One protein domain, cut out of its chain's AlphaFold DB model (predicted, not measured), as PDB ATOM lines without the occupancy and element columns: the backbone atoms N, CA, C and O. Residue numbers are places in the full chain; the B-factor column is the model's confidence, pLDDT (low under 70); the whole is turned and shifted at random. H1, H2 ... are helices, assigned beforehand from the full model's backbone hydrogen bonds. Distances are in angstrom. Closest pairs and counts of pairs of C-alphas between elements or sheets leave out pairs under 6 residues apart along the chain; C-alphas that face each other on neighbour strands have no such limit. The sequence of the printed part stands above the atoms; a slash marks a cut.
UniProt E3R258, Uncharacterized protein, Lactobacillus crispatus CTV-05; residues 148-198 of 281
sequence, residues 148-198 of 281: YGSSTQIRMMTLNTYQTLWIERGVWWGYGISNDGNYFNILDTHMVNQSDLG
ATOM      1  N   TYR A 148     -43.387   9.027 -48.249       47.12
ATOM      2  CA  TYR A 148     -43.662   9.318 -46.831       47.12
ATOM      3  C   TYR A 148     -43.399   8.132 -45.894       47.12
ATOM      4  O   TYR A 148     -42.768   8.326 -44.851       47.12
ATOM      5  N   GLY A 149     -43.841   6.928 -46.257       42.88
ATOM      6  CA  GLY A 149     -43.705   5.700 -45.466       42.88
ATOM      7  C   GLY A 149     -42.284   5.164 -45.382       42.88
ATOM      8  O   GLY A 149     -41.881   4.585 -44.372       42.88
ATOM      9  N   SER A 150     -41.489   5.456 -46.411       56.03
ATOM     10  CA  SER A 150     -40.090   5.053 -46.501       56.03
ATOM     11  C   SER A 150     -39.251   5.602 -45.344       56.03
ATOM     12  O   SER A 150     -38.427   4.874 -44.820       56.03
ATOM     13  N   SER A 151     -39.469   6.827 -44.845       59.62
ATOM     14  CA  SER A 151     -38.534   7.418 -43.863       59.62
ATOM     15  C   SER A 151     -38.529   6.743 -42.481       59.62
ATOM     16  O   SER A 151     -37.464   6.564 -41.891       59.62
ATOM     17  N   THR A 152     -39.692   6.346 -41.950       66.19
ATOM     18  CA  THR A 152     -39.771   5.640 -40.657       66.19
ATOM     19  C   THR A 152     -39.270   4.213 -40.805       66.19
ATOM     20  O   THR A 152     -38.503   3.739 -39.971       66.19
ATOM     21  N   GLN A 153     -39.661   3.548 -41.893       68.19
ATOM     22  CA  GLN A 153     -39.204   2.202 -42.205       68.19
ATOM     23  C   GLN A 153     -37.686   2.161 -42.418       68.19
ATOM     24  O   GLN A 153     -37.024   1.304 -41.845       68.19
ATOM     25  N   ILE A 154     -37.125   3.125 -43.156       70.31
ATOM     26  CA  ILE A 154     -35.681   3.286 -43.348       70.31
ATOM     27  C   ILE A 154     -35.005   3.508 -42.001       70.31
ATOM     28  O   ILE A 154     -34.015   2.843 -41.740       70.31
ATOM     29  N   ARG A 155     -35.536   4.344 -41.098       74.00
ATOM     30  CA  ARG A 155     -34.956   4.508 -39.749       74.00
ATOM     31  C   ARG A 155     -34.980   3.227 -38.920       74.00
ATOM     32  O   ARG A 155     -33.992   2.932 -38.257       74.00
ATOM     33  N   MET A 156     -36.071   2.463 -38.956       79.00
ATOM     34  CA  MET A 156     -36.154   1.180 -38.248       79.00
ATOM     35  C   MET A 156     -35.205   0.138 -38.845       79.00
ATOM     36  O   MET A 156     -34.548  -0.591 -38.108       79.00
ATOM     37  N   MET A 157     -35.086   0.103 -40.170       78.19
ATOM     38  CA  MET A 157     -34.128  -0.745 -40.875       78.19
ATOM     39  C   MET A 157     -32.692  -0.346 -40.544       78.19
ATOM     40  O   MET A 157     -31.903  -1.197 -40.162       78.19
ATOM     41  N   THR A 158     -32.391   0.953 -40.594       79.94
ATOM     42  CA  THR A 158     -31.112   1.550 -40.192       79.94
ATOM     43  C   THR A 158     -30.755   1.128 -38.774       79.94
ATOM     44  O   THR A 158     -29.655   0.639 -38.530       79.94
ATOM     45  N   LEU A 159     -31.702   1.262 -37.841       85.81
ATOM     46  CA  LEU A 159     -31.512   0.857 -36.454       85.81
ATOM     47  C   LEU A 159     -31.159  -0.628 -36.362       85.81
ATOM     48  O   LEU A 159     -30.162  -0.959 -35.732       85.81
ATOM     49  N   ASN A 160     -31.930  -1.494 -37.022       86.56
ATOM     50  CA  ASN A 160     -31.699  -2.935 -37.005       86.56
ATOM     51  C   ASN A 160     -30.324  -3.296 -37.594       86.56
ATOM     52  O   ASN A 160     -29.540  -3.979 -36.948       86.56
ATOM     53  N   THR A 161     -29.983  -2.759 -38.769       84.88
ATOM     54  CA  THR A 161     -28.695  -2.992 -39.436       84.88
ATOM     55  C   THR A 161     -27.514  -2.630 -38.540       84.88
ATOM     56  O   THR A 161     -26.628  -3.456 -38.316       84.88
ATOM     57  N   TYR A 162     -27.488  -1.408 -37.999       85.94
ATOM     58  CA  TYR A 162     -26.364  -0.972 -37.170       85.94
ATOM     59  C   TYR A 162     -26.355  -1.634 -35.790       85.94
ATOM     60  O   TYR A 162     -25.275  -1.832 -35.235       85.94
ATOM     61  N   GLN A 163     -27.514  -2.029 -35.261       89.69
ATOM     62  CA  GLN A 163     -27.599  -2.823 -34.041       89.69
ATOM     63  C   GLN A 163     -27.017  -4.227 -34.241       89.69
ATOM     64  O   GLN A 163     -26.241  -4.671 -33.399       89.69
ATOM     65  N   THR A 164     -27.332  -4.910 -35.347       88.56
ATOM     66  CA  THR A 164     -26.750  -6.221 -35.674       88.56
ATOM     67  C   THR A 164     -25.230  -6.129 -35.778       88.56
ATOM     68  O   THR A 164     -24.523  -6.855 -35.085       88.56
ATOM     69  N   LEU A 165     -24.719  -5.157 -36.539       86.25
ATOM     70  CA  LEU A 165     -23.277  -4.920 -36.673       86.25
ATOM     71  C   LEU A 165     -22.600  -4.620 -35.332       86.25
ATOM     72  O   LEU A 165     -21.477  -5.054 -35.084       86.25
ATOM     73  N   TRP A 166     -23.270  -3.861 -34.468       90.62
ATOM     74  CA  TRP A 166     -22.779  -3.538 -33.134       90.62
ATOM     75  C   TRP A 166     -22.695  -4.774 -32.232       90.62
ATOM     76  O   TRP A 166     -21.689  -4.963 -31.544       90.62
ATOM     77  N   ILE A 167     -23.709  -5.643 -32.273       92.31
ATOM     78  CA  ILE A 167     -23.722  -6.911 -31.534       92.31
ATOM     79  C   ILE A 167     -22.608  -7.839 -32.032       92.31
ATOM     80  O   ILE A 167     -21.897  -8.420 -31.216       92.31
ATOM     81  N   GLU A 168     -22.419  -7.939 -33.350       90.25
ATOM     82  CA  GLU A 168     -21.414  -8.813 -33.966       90.25
ATOM     83  C   GLU A 168     -19.974  -8.350 -33.720       90.25
ATOM     84  O   GLU A 168     -19.084  -9.175 -33.522       90.25
ATOM     85  N   ARG A 169     -19.720  -7.035 -33.745       85.69
ATOM     86  CA  ARG A 169     -18.356  -6.483 -33.678       85.69
ATOM     87  C   ARG A 169     -17.901  -6.100 -32.275       85.69
ATOM     88  O   ARG A 169     -16.698  -6.072 -32.029       85.69
ATOM     89  N   GLY A 170     -18.824  -5.817 -31.357       88.00
ATOM     90  CA  GLY A 170     -18.481  -5.541 -29.965       88.00
ATOM     91  C   GLY A 170     -19.390  -4.516 -29.298       88.00
ATOM     92  O   GLY A 170     -19.256  -3.309 -29.494       88.00
ATOM     93  N   VAL A 171     -20.237  -4.998 -28.388       93.00
ATOM     94  CA  VAL A 171     -21.201  -4.182 -27.631       93.00
ATOM     95  C   VAL A 171     -20.520  -3.086 -26.790       93.00
ATOM     96  O   VAL A 171     -20.978  -1.943 -26.728       93.00
ATOM     97  N   TRP A 172     -19.394  -3.407 -26.149       94.19
ATOM     98  CA  TRP A 172     -18.739  -2.509 -25.190       94.19
ATOM     99  C   TRP A 172     -17.972  -1.351 -25.829       94.19
ATOM    100  O   TRP A 172     -18.032  -0.238 -25.305       94.19
ATOM    101  N   TRP A 173     -17.301  -1.611 -26.953       91.31
ATOM    102  CA  TRP A 173     -16.383  -0.675 -27.617       91.31
ATOM    103  C   TRP A 173     -16.916  -0.117 -28.938       91.31
ATOM    104  O   TRP A 173     -16.358   0.841 -29.465       91.31
ATOM    105  N   GLY A 174     -18.013  -0.680 -29.449       92.06
ATOM    106  CA  GLY A 174     -18.560  -0.313 -30.745       92.06
ATOM    107  C   GLY A 174     -17.771  -0.927 -31.897       92.06
ATOM    108  O   GLY A 174     -16.784  -1.634 -31.696       92.06
ATOM    109  N   TYR A 175     -18.212  -0.655 -33.123       88.50
ATOM    110  CA  TYR A 175     -17.519  -1.120 -34.329       88.50
ATOM    111  C   TYR A 175     -16.501  -0.117 -34.897       88.50
ATOM    112  O   TYR A 175     -15.934  -0.372 -35.962       88.50
ATOM    113  N   GLY A 176     -16.274   1.013 -34.219       86.62
ATOM    114  CA  GLY A 176     -15.383   2.085 -34.662       86.62
ATOM    115  C   GLY A 176     -16.052   3.127 -35.563       86.62
ATOM    116  O   GLY A 176     -17.245   3.073 -35.854       86.62
ATOM    117  N   ILE A 177     -15.266   4.119 -35.993       83.56
ATOM    118  CA  ILE A 177     -15.740   5.203 -36.861       83.56
ATOM    119  C   ILE A 177     -15.976   4.655 -38.272       83.56
ATOM    120  O   ILE A 177     -15.057   4.141 -38.909       83.56
ATOM    121  N   SER A 178     -17.204   4.796 -38.769       75.06
ATOM    122  CA  SER A 178     -17.587   4.463 -40.143       75.06
ATOM    123  C   SER A 178     -18.062   5.698 -40.896       75.06
ATOM    124  O   SER A 178     -18.663   6.602 -40.312       75.06
ATOM    125  N   ASN A 179     -17.818   5.719 -42.206       67.25
ATOM    126  CA  ASN A 179     -18.375   6.748 -43.077       67.25
ATOM    127  C   ASN A 179     -19.875   6.515 -43.274       67.25
ATOM    128  O   ASN A 179     -20.341   5.378 -43.388       67.25
ATOM    129  N   ASP A 180     -20.620   7.615 -43.313       66.88
ATOM    130  CA  ASP A 180     -22.056   7.590 -43.550       66.88
ATOM    131  C   ASP A 180     -22.356   7.115 -44.982       66.88
ATOM    132  O   ASP A 180     -21.631   7.457 -45.917       66.88
ATOM    133  N   GLY A 181     -23.401   6.305 -45.158       58.22
ATOM    134  CA  GLY A 181     -23.776   5.754 -46.468       58.22
ATOM    135  C   GLY A 181     -22.982   4.518 -46.929       58.22
ATOM    136  O   GLY A 181     -23.136   4.100 -48.074       58.22
ATOM    137  N   ASN A 182     -22.178   3.894 -46.059       51.88
ATOM    138  CA  ASN A 182     -21.395   2.691 -46.394       51.88
ATOM    139  C   ASN A 182     -22.229   1.409 -46.620       51.88
ATOM    140  O   ASN A 182     -21.688   0.421 -47.113       51.88
ATOM    141  N   TYR A 183     -23.523   1.401 -46.282       51.22
ATOM    142  CA  TYR A 183     -24.422   0.258 -46.493       51.22
ATOM    143  C   TYR A 183     -25.432   0.560 -47.607       51.22
ATOM    144  O   TYR A 183     -26.642   0.615 -47.395       51.22
ATOM    145  N   PHE A 184     -24.916   0.772 -48.819       44.62
ATOM    146  CA  PHE A 184     -25.667   0.452 -50.034       44.62
ATOM    147  C   PHE A 184     -25.765  -1.084 -50.122       44.62
ATOM    148  O   PHE A 184     -24.791  -1.758 -49.803       44.62
ATOM    149  N   ASN A 185     -26.906  -1.626 -50.560       42.72
ATOM    150  CA  ASN A 185     -27.177  -3.066 -50.782       42.72
ATOM    151  C   ASN A 185     -27.784  -3.883 -49.634       42.72
ATOM    152  O   ASN A 185     -27.429  -5.045 -49.459       42.72
ATOM    153  N   ILE A 186     -28.763  -3.351 -48.900       48.97
ATOM    154  CA  ILE A 186     -29.699  -4.253 -48.197       48.97
ATOM    155  C   ILE A 186     -30.940  -4.549 -49.061       48.97
ATOM    156  O   ILE A 186     -31.494  -5.635 -48.940       48.97
ATOM    157  N   LEU A 187     -31.350  -3.653 -49.979       44.19
ATOM    158  CA  LEU A 187     -32.593  -3.818 -50.766       44.19
ATOM    159  C   LEU A 187     -32.617  -3.163 -52.169       44.19
ATOM    160  O   LEU A 187     -33.703  -2.902 -52.683       44.19
ATOM    161  N   ASP A 188     -31.477  -2.829 -52.783       47.47
ATOM    162  CA  ASP A 188     -31.388  -2.208 -54.132       47.47
ATOM    163  C   ASP A 188     -32.215  -0.916 -54.363       47.47
ATOM    164  O   ASP A 188     -32.280  -0.399 -55.477       47.47
ATOM    165  N   THR A 189     -32.840  -0.351 -53.323       51.16
ATOM    166  CA  THR A 189     -33.847   0.721 -53.464       51.16
ATOM    167  C   THR A 189     -33.704   1.866 -52.456       51.16
ATOM    168  O   THR A 189     -34.188   2.966 -52.730       51.16
ATOM    169  N   HIS A 190     -33.010   1.678 -51.324       55.72
ATOM    170  CA  HIS A 190     -32.910   2.696 -50.268       55.72
ATOM    171  C   HIS A 190     -31.516   2.780 -49.627       55.72
ATOM    172  O   HIS A 190     -30.915   1.763 -49.287       55.72
ATOM    173  N   MET A 191     -31.024   4.009 -49.428       62.34
ATOM    174  CA  MET A 191     -29.790   4.293 -48.687       62.34
ATOM    175  C   MET A 191     -30.053   4.269 -47.179       62.34
ATOM    176  O   MET A 191     -30.960   4.949 -46.698       62.34
ATOM    177  N   VAL A 192     -29.239   3.514 -46.440       69.88
ATOM    178  CA  VAL A 192     -29.276   3.434 -44.975       69.88
ATOM    179  C   VAL A 192     -28.139   4.283 -44.404       69.88
ATOM    180  O   VAL A 192     -26.972   3.883 -44.421       69.88
ATOM    181  N   ASN A 193     -28.482   5.467 -43.895       73.50
ATOM    182  CA  ASN A 193     -27.510   6.413 -43.353       73.50
ATOM    183  C   ASN A 193     -27.467   6.321 -41.833       73.50
ATOM    184  O   ASN A 193     -28.475   6.420 -41.139       73.50
ATOM    185  N   GLN A 194     -26.268   6.170 -41.296       75.25
ATOM    186  CA  GLN A 194     -26.040   6.135 -39.865       75.25
ATOM    187  C   GLN A 194     -26.406   7.457 -39.183       75.25
ATOM    188  O   GLN A 194     -26.848   7.458 -38.031       75.25
ATOM    189  N   SER A 195     -26.245   8.584 -39.883       75.12
ATOM    190  CA  SER A 195     -26.614   9.906 -39.360       75.12
ATOM    191  C   SER A 195     -28.112  10.041 -39.061       75.12
ATOM    192  O   SER A 195     -28.490  10.841 -38.201       75.12
ATOM    193  N   ASP A 196     -28.965   9.206 -39.668       75.25
ATOM    194  CA  ASP A 196     -30.407   9.193 -39.400       75.25
ATOM    195  C   ASP A 196     -30.763   8.673 -37.996       75.25
ATOM    196  O   ASP A 196     -31.894   8.873 -37.540       75.25
ATOM    197  N   LEU A 197     -29.809   8.049 -37.293       81.31
ATOM    198  CA  LEU A 197     -29.961   7.554 -35.920       81.31
ATOM    199  C   LEU A 197     -29.705   8.626 -34.849       81.31
ATOM    200  O   LEU A 197     -29.870   8.364 -33.655       81.31
ATOM    201  N   GLY A 198     -29.286   9.833 -35.243       85.50
ATOM    202  CA  GLY A 198     -28.971  10.904 -34.299       85.50
ATOM    203  C   GLY A 198     -27.863  10.484 -33.330       85.50
ATOM    204  O   GLY A 198     -26.868   9.893 -33.737       85.50
TER     205      GLY A 198
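AT A GLANCE: This is residues 148 to 198 of the 281 residues of an uncharacterized protein of Lactobacillus crispatus CTV-05 (UniProt E3R258). One long helix, H1, makes the length of the domain, and the long unnamed stretch after it, residues 170 to 193, folds back to bring the short helix H2 onto the side of H1. The printed part has 51 residues with two named helices, H1 then H2, and no named strand; it is all helix by class, though under half of the residues, 24 of 51, are in named elements. It is compact, with a radius of gyration of the C-alphas of 11.2 A and spans of 35 by 17 by 17 A.

HOW THE PARTS SIT: H1, residues 150 to 169, touches H2, residues 194 to 197, with its residues 155 to 162 alone. The closest C-alphas are those of Arg 155 and Asp 196, 6.5 A apart. Every O i to N i+4 pair in H1 is within hydrogen-bond range; H2 is too short for such a pair, and its one O i to N i+3 pair is within range.

IN THESE COORDINATES: H1 begins at C-alpha 150 (-40.090, 5.053, -46.501) and measures 27.7 A to C-alpha 169. H2 measures 5.7 A and ends at C-alpha 197 (-29.961, 7.554, -35.920).

THE WHOLE: The farthest C-alphas, those of Tyr 148 and Trp 172, are 35.1 A apart. The printed part has no cut, and the link from H1 to H2 is long, 24 residues. Residues 148 to 153 and 179 to 192 have pLDDT under 70.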